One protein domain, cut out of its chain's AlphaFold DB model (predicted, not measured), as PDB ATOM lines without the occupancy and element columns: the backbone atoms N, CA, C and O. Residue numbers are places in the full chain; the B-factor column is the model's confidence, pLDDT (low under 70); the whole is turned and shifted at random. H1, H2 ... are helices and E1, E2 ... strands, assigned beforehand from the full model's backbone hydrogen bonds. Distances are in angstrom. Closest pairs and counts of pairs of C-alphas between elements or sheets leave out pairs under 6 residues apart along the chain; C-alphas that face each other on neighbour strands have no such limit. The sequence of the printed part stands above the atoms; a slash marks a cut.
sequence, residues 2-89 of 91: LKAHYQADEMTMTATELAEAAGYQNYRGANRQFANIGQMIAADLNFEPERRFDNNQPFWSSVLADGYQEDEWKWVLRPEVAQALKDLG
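Overview. This is residues 2 to 89 of the 91 residues of an uncharacterized protein of Nostoc sp. T09 (UniProt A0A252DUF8). A small three-stranded sheet has the short helices H1 and H2 on one face, while the long helix H3 runs from H2 past the short H4, which grazes the sheet. The loop of residues 45 to 59 folds back from H3 to H4, and H5 follows E3 beyond the sheet. The 88 printed residues hold five named helices and three named strands, in the order H1 E1 H2 H3 H4 E2 E3 H5; the antiparallel sheet has the order E1 - E3 - E2, and the class is mixed. The whole is compact, with a radius of gyration of the C-alphas of 12.6 A and spans of 32 by 29 by 22 A.

Along the chain. E1 is residues 12 to 14, E3 73 to 77 and E2 65 to 69, the last two 13.1 A long each. H1 is residues 2 to 7, from C-alpha 2 at (338.671, 349.616, 309.141), H2 15 to 20 and H4 60 to 63. H3, residues 27 to 44, spans 26.1 A; H5, residues 79 to 87, spans 12.2 A to C-alpha 87 at (331.706, 356.950, 299.618).

Arrangement. E2 and E3 form a hairpin, with N 66 and O 76 at 2.9 A; E1 and E3 are antiparallel, with N 75 and O 13 at 2.8 A. H1 has a height over the sheet of 7.8 A, and H2 is on the same face. H2 and H3 touch, about perpendicular at 75 degrees, closest at C-alphas 16 and 27, 4.8 A; H3 does this with residues 27 to 31 alone. H3 and H4 touch, closest at C-alphas 35 and 61, 4.5 A. H5 is close to H1 but not clearly touching, closest at C-alphas 82 and 6, 6.3 A. Every O i to N i+4 pair is within hydrogen-bond range in H1, H2, H3 and H5; H4 is too short for one.

Size, cuts and confidence. The C-alphas of Asp 54 and Gly 89, the two farthest apart, are 37.4 A from each other. The printed part has no cut; the link from H3 to H4 is long. No printed residue is under 70 in pLDDT.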
ATOM      1  N   LEU A   2     339.352 349.843 310.441       95.62
ATOM      2  CA  LEU A   2     338.671 349.616 309.141       95.62
ATOM      3  C   LEU A   2     339.458 350.107 307.913       95.62
ATOM      4  O   LEU A   2     339.520 349.410 306.910       95.62
ATOM      5  N   LYS A   3     340.129 351.262 308.013       96.75
ATOM      6  CA  LYS A   3     341.029 351.749 306.954       96.75
ATOM      7  C   LYS A   3     342.180 350.781 306.655       96.75
ATOM      8  O   LYS A   3     342.461 350.528 305.494       96.75
ATOM      9  N   ALA A   4     342.817 350.233 307.690       97.31
ATOM     10  CA  ALA A   4     343.885 349.248 307.517       97.31
ATOM     11  C   ALA A   4     343.337 347.948 306.913       97.31
ATOM     12  O   ALA A   4     343.934 347.409 305.992       97.31
ATOM     13  N   HIS A   5     342.153 347.521 307.357       97.56
ATOM     14  CA  HIS A   5     341.463 346.351 306.821       97.56
ATOM     15  C   HIS A   5     341.149 346.471 305.331       97.56
ATOM     16  O   HIS A   5     341.367 345.524 304.588       97.56
ATOM     17  N   TYR A   6     340.702 347.649 304.893       98.19
ATOM     18  CA  TYR A   6     340.482 347.962 303.484       98.19
ATOM     19  C   TYR A   6     341.783 347.974 302.661       98.19
ATOM     20  O   TYR A   6     341.773 347.640 301.483       98.19
ATOM     21  N   GLN A   7     342.899 348.391 303.264       97.69
ATOM     22  CA  GLN A   7     344.204 348.484 302.600       97.69
ATOM     23  C   GLN A   7     344.974 347.156 302.569       97.69
ATOM     24  O   GLN A   7     345.985 347.071 301.874       97.69
ATOM     25  N   ALA A   8     344.535 346.158 303.335       97.56
ATOM     26  CA  ALA A   8     345.151 344.842 303.365       97.56
ATOM     27  C   ALA A   8     344.927 344.087 302.047       97.56
ATOM     28  O   ALA A   8     343.976 344.365 301.309       97.56
ATOM     29  N   ASP A   9     345.801 343.121 301.765       96.25
ATOM     30  CA  ASP A   9     345.658 342.268 300.588       96.25
ATOM     31  C   ASP A   9     344.337 341.496 300.648       96.25
ATOM     32  O   ASP A   9     343.929 341.031 301.713       96.25
ATOM     33  N   GLU A  10     343.617 341.468 299.525       96.06
ATOM     34  CA  GLU A  10     342.242 340.946 299.429       96.06
ATOM     35  C   GLU A  10     341.286 341.476 300.521       96.06
ATOM     36  O   GLU A  10     340.296 340.833 300.867       96.06
ATOM     37  N   MET A  11     341.587 342.647 301.095       97.62
ATOM     38  CA  MET A  11     340.918 343.208 302.272       97.62
ATOM     39  C   MET A  11     340.800 342.206 303.424       97.62
ATOM     40  O   MET A  11     339.768 342.157 304.093       97.62
ATOM     41  N   THR A  12     341.843 341.408 303.652       97.88
ATOM     42  CA  THR A  12     341.865 340.337 304.650       97.88
ATOM     43  C   THR A  12     342.843 340.648 305.778       97.88
ATOM     44  O   THR A  12     343.981 341.028 305.524       97.88
ATOM     45  N   MET A  13     342.415 340.497 307.034       97.62
ATOM     46  CA  MET A  13     343.280 340.665 308.210       97.62
ATOM     47  C   MET A  13     342.935 339.667 309.317       97.62
ATOM     48  O   MET A  13     341.769 339.310 309.506       97.62
ATOM     49  N   THR A  14     343.920 339.266 310.118       96.44
ATOM     50  CA  THR A  14     343.666 338.545 311.371       96.44
ATOM     51  C   THR A  14     343.189 339.495 312.471       96.44
ATOM     52  O   THR A  14     343.376 340.714 312.423       96.44
ATOM     53  N   ALA A  15     342.581 338.943 313.526       93.94
ATOM     54  CA  ALA A  15     342.205 339.738 314.699       93.94
ATOM     55  C   ALA A  15     343.421 340.384 315.402       93.94
ATOM     56  O   ALA A  15     343.281 341.429 316.046       93.94
ATOM     57  N   THR A  16     344.602 339.772 315.279       95.00
ATOM     58  CA  THR A  16     345.867 340.300 315.801       95.00
ATOM     59  C   THR A  16     346.329 341.497 314.977       95.00
ATOM     60  O   THR A  16     346.547 342.567 315.541       95.00
ATOM     61  N   GLU A  17     346.356 341.378 313.649       96.69
ATOM     62  CA  GLU A  17     346.739 342.481 312.759       96.69
ATOM     63  C   GLU A  17     345.767 343.670 312.890       96.69
ATOM     64  O   GLU A  17     346.178 344.833 312.919       96.69
ATOM     65  N   LEU A  18     344.461 343.401 313.042       96.56
ATOM     66  CA  LEU A  18     343.457 344.438 313.311       96.56
ATOM     67  C   LEU A  18     343.737 345.183 314.624       96.56
ATOM     68  O   LEU A  18     343.535 346.400 314.695       96.56
ATOM     69  N   ALA A  19     344.184 344.467 315.660       96.50
ATOM     70  CA  ALA A  19     344.546 345.054 316.944       96.50
ATOM     71  C   ALA A  19     345.791 345.930 316.838       96.50
ATOM     72  O   ALA A  19     345.759 347.069 317.307       96.50
ATOM     73  N   GLU A  20     346.838 345.448 316.173       96.75
ATOM     74  CA  GLU A  20     348.066 346.208 315.928       96.75
ATOM     75  C   GLU A  20     347.772 347.500 315.159       96.75
ATOM     76  O   GLU A  20     348.139 348.589 315.603       96.75
ATOM     77  N   ALA A  21     346.987 347.412 314.080       96.75
ATOM     78  CA  ALA A  21     346.574 348.564 313.280       96.75
ATOM     79  C   ALA A  21     345.677 349.570 314.033       96.75
ATOM     80  O   ALA A  21     345.430 350.680 313.550       96.75
ATOM     81  N   ALA A  22     345.124 349.183 315.182       95.00
ATOM     82  CA  ALA A  22     344.306 350.031 316.045       95.00
ATOM     83  C   ALA A  22     345.030 350.466 317.333       95.00
ATOM     84  O   ALA A  22     344.461 351.234 318.108       95.00
ATOM     85  N   GLY A  23     346.260 349.998 317.569       96.38
ATOM     86  CA  GLY A  23     347.012 350.268 318.796       96.38
ATOM     87  C   GLY A  23     346.489 349.526 320.033       96.38
ATOM     88  O   GLY A  23     346.711 349.971 321.160       96.38
ATOM     89  N   TYR A  24     345.775 348.411 319.855       96.75
ATOM     90  CA  TYR A  24     345.335 347.566 320.963       96.75
ATOM     91  C   TYR A  24     346.424 346.582 321.391       96.75
ATOM     92  O   TYR A  24     347.129 346.013 320.569       96.75
ATOM     93  N   GLN A  25     346.500 346.310 322.697       93.00
ATOM     94  CA  GLN A  25     347.474 345.365 323.262       93.00
ATOM     95  C   GLN A  25     347.246 343.907 322.838       93.00
ATOM     96  O   GLN A  25     348.144 343.084 322.977       93.00
ATOM     97  N   ASN A  26     346.030 343.554 322.417       93.81
ATOM     98  CA  ASN A  26     345.684 342.211 321.963       93.81
ATOM     99  C   ASN A  26     344.392 342.218 321.131       93.81
ATOM    100  O   ASN A  26     343.600 343.166 321.167       93.81
ATOM    101  N   TYR A  27     344.149 341.095 320.455       93.19
ATOM    102  CA  TYR A  27     343.000 340.852 319.579       93.19
ATOM    103  C   TYR A  27     341.627 341.056 320.249       93.19
ATOM    104  O   TYR A  27     340.636 341.314 319.567       93.19
ATOM    105  N   ARG A  28     341.519 340.977 321.587       94.31
ATOM    106  CA  ARG A  28     340.229 341.153 322.285       94.31
ATOM    107  C   ARG A  28     339.714 342.585 322.159       94.31
ATOM    108  O   ARG A  28     338.503 342.777 322.050       94.31
ATOM    109  N   GLY A  29     340.617 343.570 322.162       95.06
ATOM    110  CA  GLY A  29     340.276 344.978 321.949       95.06
ATOM    111  C   GLY A  29     339.697 345.212 320.555       95.06
ATOM    112  O   GLY A  29     338.595 345.752 320.436       95.06
ATOM    113  N   ALA A  30     340.381 344.700 319.527       94.88
ATOM    114  CA  ALA A  30     339.918 344.761 318.144       94.88
ATOM    115  C   ALA A  30     338.559 344.082 317.973       94.88
ATOM    116  O   ALA A  30     337.618 344.719 317.509       94.88
ATOM    117  N   ASN A  31     338.407 342.841 318.448       94.44
ATOM    118  CA  ASN A  31     337.149 342.097 318.352       94.44
ATOM    119  C   ASN A  31     335.976 342.841 318.998       94.44
ATOM    120  O   ASN A  31     334.877 342.855 318.444       94.44
ATOM    121  N   ARG A  32     336.196 343.481 320.156       95.62
ATOM    122  CA  ARG A  32     335.160 344.279 320.820       95.62
ATOM    123  C   ARG A  32     334.797 345.519 320.009       95.62
ATOM    124  O   ARG A  32     333.614 345.799 319.852       95.62
ATOM    125  N   GLN A  33     335.784 346.253 319.494       95.38
ATOM    126  CA  GLN A  33     335.513 347.423 318.660       95.38
ATOM    127  C   GLN A  33     334.764 347.029 317.380       95.38
ATOM    128  O   GLN A  33     333.786 347.679 317.022       95.38
ATOM    129  N   PHE A  34     335.184 345.940 316.735       94.88
ATOM    130  CA  PHE A  34     334.562 345.404 315.526       94.88
ATOM    131  C   PHE A  34     333.095 345.029 315.776       94.88
ATOM    132  O   PHE A  34     332.210 345.468 315.048       94.88
ATOM    133  N   ALA A  35     332.822 344.300 316.865       95.88
ATOM    134  CA  ALA A  35     331.465 343.936 317.258       95.88
ATOM    135  C   ALA A  35     330.596 345.159 317.595       95.88
ATOM    136  O   ALA A  35     329.444 345.210 317.177       95.88
ATOM    137  N   ASN A  36     331.132 346.160 318.301       97.44
ATOM    138  CA  ASN A  36     330.378 347.371 318.642       97.44
ATOM    139  C   ASN A  36     329.952 348.153 317.391       97.44
ATOM    140  O   ASN A  36     328.800 348.566 317.292       97.44
ATOM    141  N   ILE A  37     330.862 348.341 316.427       96.56
ATOM    142  CA  ILE A  37     330.546 349.032 315.168       96.56
ATOM    143  C   ILE A  37     329.508 348.226 314.375       96.56
ATOM    144  O   ILE A  37     328.526 348.795 313.903       96.56
ATOM    145  N   GLY A  38     329.689 346.905 314.277       97.38
ATOM    146  CA  GLY A  38     328.727 346.025 313.615       97.38
ATOM    147  C   GLY A  38     327.335 346.090 314.247       97.38
ATOM    148  O   GLY A  38     326.344 346.162 313.530       97.38
ATOM    149  N   GLN A  39     327.250 346.153 315.577       98.06
ATOM    150  CA  GLN A  39     325.983 346.308 316.291       98.06
ATOM    151  C   GLN A  39     325.301 347.647 315.984       98.06
ATOM    152  O   GLN A  39     324.089 347.673 315.788       98.06
ATOM    153  N   MET A  40     326.056 348.751 315.930       98.00
ATOM    154  CA  MET A  40     325.505 350.071 315.600       98.00
ATOM    155  C   MET A  40     324.916 350.093 314.186       98.00
ATOM    156  O   MET A  40     323.778 350.509 314.006       98.00
ATOM    157  N   ILE A  41     325.656 349.573 313.203       97.19
ATOM    158  CA  ILE A  41     325.191 349.501 311.811       97.19
ATOM    159  C   ILE A  41     323.971 348.585 311.693       97.19
ATOM    160  O   ILE A  41     322.994 348.938 311.044       97.19
ATOM    161  N   ALA A  42     323.999 347.421 312.343       97.44
ATOM    162  CA  ALA A  42     322.879 346.487 312.334       97.44
ATOM    163  C   ALA A  42     321.601 347.106 312.925       97.44
ATOM    164  O   ALA A  42     320.520 346.930 312.366       97.44
ATOM    165  N   ALA A  43     321.731 347.878 314.009       97.75
ATOM    166  CA  ALA A  43     320.616 348.602 314.608       97.75
ATOM    167  C   ALA A  43     320.032 349.653 313.651       97.75
ATOM    168  O   ALA A  43     318.815 349.688 313.470       97.75
ATOM    169  N   ASP A  44     320.880 350.447 312.993       97.50
ATOM    170  CA  ASP A  44     320.439 351.460 312.021       97.50
ATOM    171  C   ASP A  44     319.762 350.835 310.789       97.50
ATOM    172  O   ASP A  44     318.819 351.398 310.236       97.50
ATOM    173  N   LEU A  45     320.205 349.643 310.378       96.19
ATOM    174  CA  LEU A  45     319.623 348.886 309.267       96.19
ATOM    175  C   LEU A  45     318.395 348.051 309.662       96.19
ATOM    176  O   LEU A  45     317.791 347.422 308.793       96.19
ATOM    177  N   ASN A  46     318.026 348.018 310.948       96.56
ATOM    178  CA  ASN A  46     317.017 347.108 311.498       96.56
ATOM    179  C   ASN A  46     317.253 345.641 311.070       96.56
ATOM    180  O   ASN A  46     316.339 344.929 310.647       96.56
ATOM    181  N   PHE A  47     318.513 345.214 311.145       94.62
ATOM    182  CA  PHE A  47     319.006 343.904 310.736       94.62
ATOM    183  C   PHE A  47     319.581 343.155 311.945       94.62
ATOM    184  O   PHE A  47     320.274 343.742 312.772       94.62
ATOM    185  N   GLU A  48     319.340 341.846 312.040       95.38
ATOM    186  CA  GLU A  48     319.989 340.975 313.028       95.38
ATOM    187  C   GLU A  48     320.858 339.941 312.291       95.38
ATOM    188  O   GLU A  48     320.324 339.193 311.466       95.38
ATOM    189  N   PRO A  49     322.180 339.883 312.547       95.25
ATOM    190  CA  PRO A  49     323.047 338.882 311.941       95.25
ATOM    191  C   PRO A  49     322.796 337.496 312.541       95.25
ATOM    192  O   PRO A  49     322.194 337.347 313.607       95.25
ATOM    193  N   GLU A  50     323.344 336.472 311.889       94.38
ATOM    194  CA  GLU A  50     323.320 335.112 312.418       94.38
ATOM    195  C   GLU A  50     323.882 335.033 313.842       94.38
ATOM    196  O   GLU A  50     324.811 335.750 314.238       94.38
ATOM    197  N   ARG A  51     323.292 334.136 314.631       94.19
ATOM    198  CA  ARG A  51     323.674 333.919 316.022       94.19
ATOM    199  C   ARG A  51     324.815 332.924 316.100       94.19
ATOM    200  O   ARG A  51     324.841 331.923 315.389       94.19
ATOM    201  N   ARG A  52     325.746 333.178 317.012       86.81
ATOM    202  CA  ARG A  52     326.837 332.249 317.284       86.81
ATOM    203  C   ARG A  52     326.291 330.957 317.877       86.81
ATOM    204  O   ARG A  52     325.440 330.985 318.767       86.81
ATOM    205  N   PHE A  53     326.838 329.834 317.429       86.81
ATOM    206  CA  PHE A  53     326.434 328.513 317.906       86.81
ATOM    207  C   PHE A  53     326.747 328.287 319.397       86.81
ATOM    208  O   PHE A  53     326.014 327.585 320.084       86.81
ATOM    209  N   ASP A  54     327.819 328.895 319.910       88.88
ATOM    210  CA  ASP A  54     328.335 328.663 321.263       88.88
ATOM    211  C   ASP A  54     327.488 329.302 322.379       88.88
ATOM    212  O   ASP A  54     327.408 328.760 323.480       88.88
ATOM    213  N   ASN A  55     326.869 330.455 322.122       89.50
ATOM    214  CA  ASN A  55     326.176 331.241 323.150       89.50
ATOM    215  C   ASN A  55     324.849 331.867 322.695       89.50
ATOM    216  O   ASN A  55     324.227 332.610 323.460       89.50
ATOM    217  N   ASN A  56     324.413 331.572 321.467       92.31
ATOM    218  CA  ASN A  56     323.173 332.057 320.862       92.31
ATOM    219  C   ASN A  56     323.035 333.597 320.824       92.31
ATOM    220  O   ASN A  56     321.921 334.128 320.753       92.31
ATOM    221  N   GLN A  57     324.156 334.323 320.887       93.25
ATOM    222  CA  GLN A  57     324.198 335.779 320.741       93.25
ATOM    223  C   GLN A  57     324.414 336.164 319.274       93.25
ATOM    224  O   GLN A  57     325.153 335.461 318.578       93.25
ATOM    225  N   PRO A  58     323.836 337.280 318.794       95.31
ATOM    226  CA  PRO A  58     324.095 337.760 317.442       95.31
ATOM    227  C   PRO A  58     325.589 337.996 317.207       95.31
ATOM    228  O   PRO A  58     326.296 338.567 318.048       95.31
ATOM    229  N   PHE A  59     326.091 337.557 316.057       95.25
ATOM    230  CA  PHE A  59     327.495 337.709 315.716       95.25
ATOM    231  C   PHE A  59     327.768 339.063 315.061       95.25
ATOM    232  O   PHE A  59     328.038 339.147 313.874       95.25
ATOM    233  N   TRP A  60     327.769 340.139 315.844       96.75
ATOM    234  CA  TRP A  60     327.873 341.504 315.308       96.75
ATOM    235  C   TRP A  60     329.070 341.768 314.381       96.75
ATOM    236  O   TRP A  60     328.947 342.544 313.440       96.75
ATOM    237  N   SER A  61     330.214 341.110 314.593       95.62
ATOM    238  CA  SER A  61     331.377 341.234 313.701       95.62
ATOM    239  C   SER A  61     331.084 340.810 312.254       95.62
ATOM    240  O   SER A  61     331.684 341.376 311.343       95.62
ATOM    241  N   SER A  62     330.146 339.878 312.031       95.62
ATOM    242  CA  SER A  62     329.792 339.391 310.688       95.62
ATOM    243  C   SER A  62     329.063 340.429 309.833       95.62
ATOM    244  O   SER A  62     328.976 340.284 308.615       95.62
ATOM    245  N   VAL A  63     328.573 341.507 310.453       97.44
ATOM    246  CA  VAL A  63     328.022 342.675 309.751       97.44
ATOM    247  C   VAL A  63     329.115 343.390 308.957       97.44
ATOM    248  O   VAL A  63     328.836 343.970 307.915       97.44
ATOM    249  N   LEU A  64     330.361 343.341 309.436       97.75
ATOM    250  CA  LEU A  64     331.474 344.081 308.850       97.75
ATOM    251  C   LEU A  64     332.353 343.241 307.920       97.75
ATOM    252  O   LEU A  64     332.875 343.764 306.935       97.75
ATOM    253  N   ALA A  65     332.552 341.968 308.253       97.56
ATOM    254  CA  ALA A  65     333.475 341.087 307.551       97.56
ATOM    255  C   ALA A  65     333.019 339.629 307.625       97.56
ATOM    256  O   ALA A  65     332.426 339.212 308.621       97.56
ATOM    257  N   ASP A  66     333.348 338.848 306.603       96.25
ATOM    258  CA  ASP A  66     333.196 337.397 306.630       96.25
ATOM    259  C   ASP A  66     334.418 336.757 307.295       96.25
ATOM    260  O   ASP A  66     335.561 337.133 307.035       96.25
ATOM    261  N   GLY A  67     334.169 335.822 308.209       92.88
ATOM    262  CA  GLY A  67     335.209 335.169 308.997       92.88
ATOM    263  C   GLY A  67     335.457 333.742 308.529       92.88
ATOM    264  O   GLY A  67     334.508 332.981 308.344       92.88
ATOM    265  N   TYR A  68     336.721 333.354 308.415       92.88
ATOM    266  CA  TYR A  68     337.117 331.965 308.208       92.88
ATOM    267  C   TYR A  68     338.344 331.630 309.053       92.88
ATOM    268  O   TYR A  68     339.084 332.514 309.494       92.88
ATOM    269  N   GLN A  69     338.520 330.343 309.339       87.75
ATOM    270  CA  GLN A  69     339.595 329.866 310.195       87.75
ATOM    271  C   GLN A  69     340.597 329.048 309.383       87.75
ATOM    272  O   GLN A  69     340.234 328.049 308.765       87.75
ATOM    273  N   GLU A  70     341.856 329.474 309.435       86.38
ATOM    274  CA  GLU A  70     343.028 328.696 309.026       86.38
ATOM    275  C   GLU A  70     343.895 328.463 310.278       86.38
ATOM    276  O   GLU A  70     343.409 327.884 311.252       86.38
ATOM    277  N   ASP A  71     345.134 328.965 310.304       87.69
ATOM    278  CA  ASP A  71     345.993 328.970 311.498       87.69
ATOM    279  C   ASP A  71     345.515 329.993 312.547       87.69
ATOM    280  O   ASP A  71     345.527 329.731 313.752       87.69
ATOM    281  N   GLU A  72     345.021 331.143 312.081       88.50
ATOM    282  CA  GLU A  72     344.344 332.167 312.879       88.50
ATOM    283  C   GLU A  72     342.986 332.519 312.256       88.50
ATOM    284  O   GLU A  72     342.726 332.262 311.078       88.50
ATOM    285  N   TRP A  73     342.103 333.125 313.055       89.62
ATOM    286  CA  TRP A  73     340.867 333.707 312.534       89.62
ATOM    287  C   TRP A  73     341.189 334.879 311.612       89.62
ATOM    288  O   TRP A  73     341.752 335.884 312.061       89.62
ATOM    289  N   LYS A  74     340.776 334.748 310.352       95.31
ATOM    290  CA  LYS A  74     340.873 335.776 309.322       95.31
ATOM    291  C   LYS A  74     339.508 336.395 309.070       95.31
ATOM    292  O   LYS A  74     338.481 335.719 309.120       95.31
ATOM    293  N   TRP A  75     339.532 337.690 308.804       97.38
ATOM    294  CA  TRP A  75     338.378 338.512 308.479       97.38
ATOM    295  C   TRP A  75     338.575 339.067 307.083       97.38
ATOM    296  O   TRP A  75     339.626 339.645 306.836       97.38
ATOM    297  N   VAL A  76     337.586 338.906 306.208       98.19
ATOM    298  CA  VAL A  76     337.525 339.512 304.871       98.19
ATOM    299  C   VAL A  76     336.492 340.623 304.906       98.19
ATOM    300  O   VAL A  76     335.321 340.365 305.195       98.19
ATOM    301  N   LEU A  77     336.900 341.862 304.638       98.12
ATOM    302  CA  LEU A  77     335.994 343.005 304.700       98.12
ATOM    303  C   LEU A  77     334.855 342.834 303.688       98.12
ATOM    304  O   LEU A  77     335.098 342.546 302.516       98.12
ATOM    305  N   ARG A  78     333.606 343.055 304.117       97.75
ATOM    306  CA  ARG A  78     332.469 343.002 303.192       97.75
ATOM    307  C   ARG A  78     332.603 344.069 302.099       97.75
ATOM    308  O   ARG A  78     332.957 345.212 302.415       97.75
ATOM    309  N   PRO A  79     332.261 343.758 300.837       97.94
ATOM    310  CA  PRO A  79     332.350 344.724 299.747       97.94
ATOM    311  C   PRO A  79     331.454 345.950 299.973       97.94
ATOM    312  O   PRO A  79     331.844 347.059 299.612       97.94
ATOM    313  N   GLU A  80     330.302 345.794 300.629       97.50
ATOM    314  CA  GLU A  80     329.405 346.900 300.986       97.50
ATOM    315  C   GLU A  80     330.065 347.861 301.980       97.50
ATOM    316  O   GLU A  80     329.943 349.079 301.853       97.50
ATOM    317  N   VAL A  81     330.822 347.328 302.943       97.56
ATOM    318  CA  VAL A  81     331.571 348.137 303.913       97.56
ATOM    319  C   VAL A  81     332.739 348.830 303.224       97.56
ATOM    320  O   VAL A  81     332.955 350.020 303.438       97.56
ATOM    321  N   ALA A  82     333.463 348.123 302.355       98.00
ATOM    322  CA  ALA A  82     334.538 348.705 301.558       98.00
ATOM    323  C   ALA A  82     334.037 349.865 300.680       98.00
ATOM    324  O   ALA A  82     334.688 350.908 300.600       98.00
ATOM    325  N   GLN A  83     332.867 349.708 300.058       98.31
ATOM    326  CA  GLN A  83     332.234 350.764 299.274       98.31
ATOM    327  C   GLN A  83     331.815 351.945 300.156       98.31
ATOM    328  O   GLN A  83     332.140 353.082 299.828       98.31
ATOM    329  N   ALA A  84     331.205 351.690 301.317       97.38
ATOM    330  CA  ALA A  84     330.841 352.747 302.257       97.38
ATOM    331  C   ALA A  84     332.062 353.567 302.714       97.38
ATOM    332  O   ALA A  84     331.986 354.790 302.798       97.38
ATOM    333  N   LEU A  85     333.215 352.929 302.952       97.75
ATOM    334  CA  LEU A  85     334.450 353.643 303.295       97.75
ATOM    335  C   LEU A  85     334.898 354.603 302.177       97.75
ATOM    336  O   LEU A  85     335.361 355.703 302.487       97.75
ATOM    337  N   LYS A  86     334.751 354.209 300.903       98.06
ATOM    338  CA  LYS A  86     335.047 355.071 299.743       98.06
ATOM    339  C   LYS A  86     334.063 356.230 299.643       98.06
ATOM    340  O   LYS A  86     334.482 357.372 299.494       98.06
ATOM    341  N   ASP A  87     332.768 355.946 299.756       98.25
ATOM    342  CA  ASP A  87     331.706 356.950 299.618       98.25
ATOM    343  C   ASP A  87     331.799 358.027 300.709       98.25
ATOM    344  O   ASP A  87     331.526 359.203 300.469       98.25
ATOM    345  N   LEU A  88     332.249 357.633 301.904       97.06
ATOM    346  CA  LEU A  88     332.515 358.532 303.026       97.06
ATOM    347  C   LEU A  88     333.853 359.288 302.907       97.06
ATOM    348  O   LEU A  88     334.138 360.148 303.744       97.06
ATOM    349  N   GLY A  89     334.690 358.976 301.911       97.50
ATOM    350  CA  GLY A  89     336.020 359.565 301.732       97.50
ATOM    351  C   GLY A  89     337.018 359.182 302.830       97.50
ATOM    352  O   GLY A  89     337.931 359.948 303.141       97.50
TER     353      GLY A  89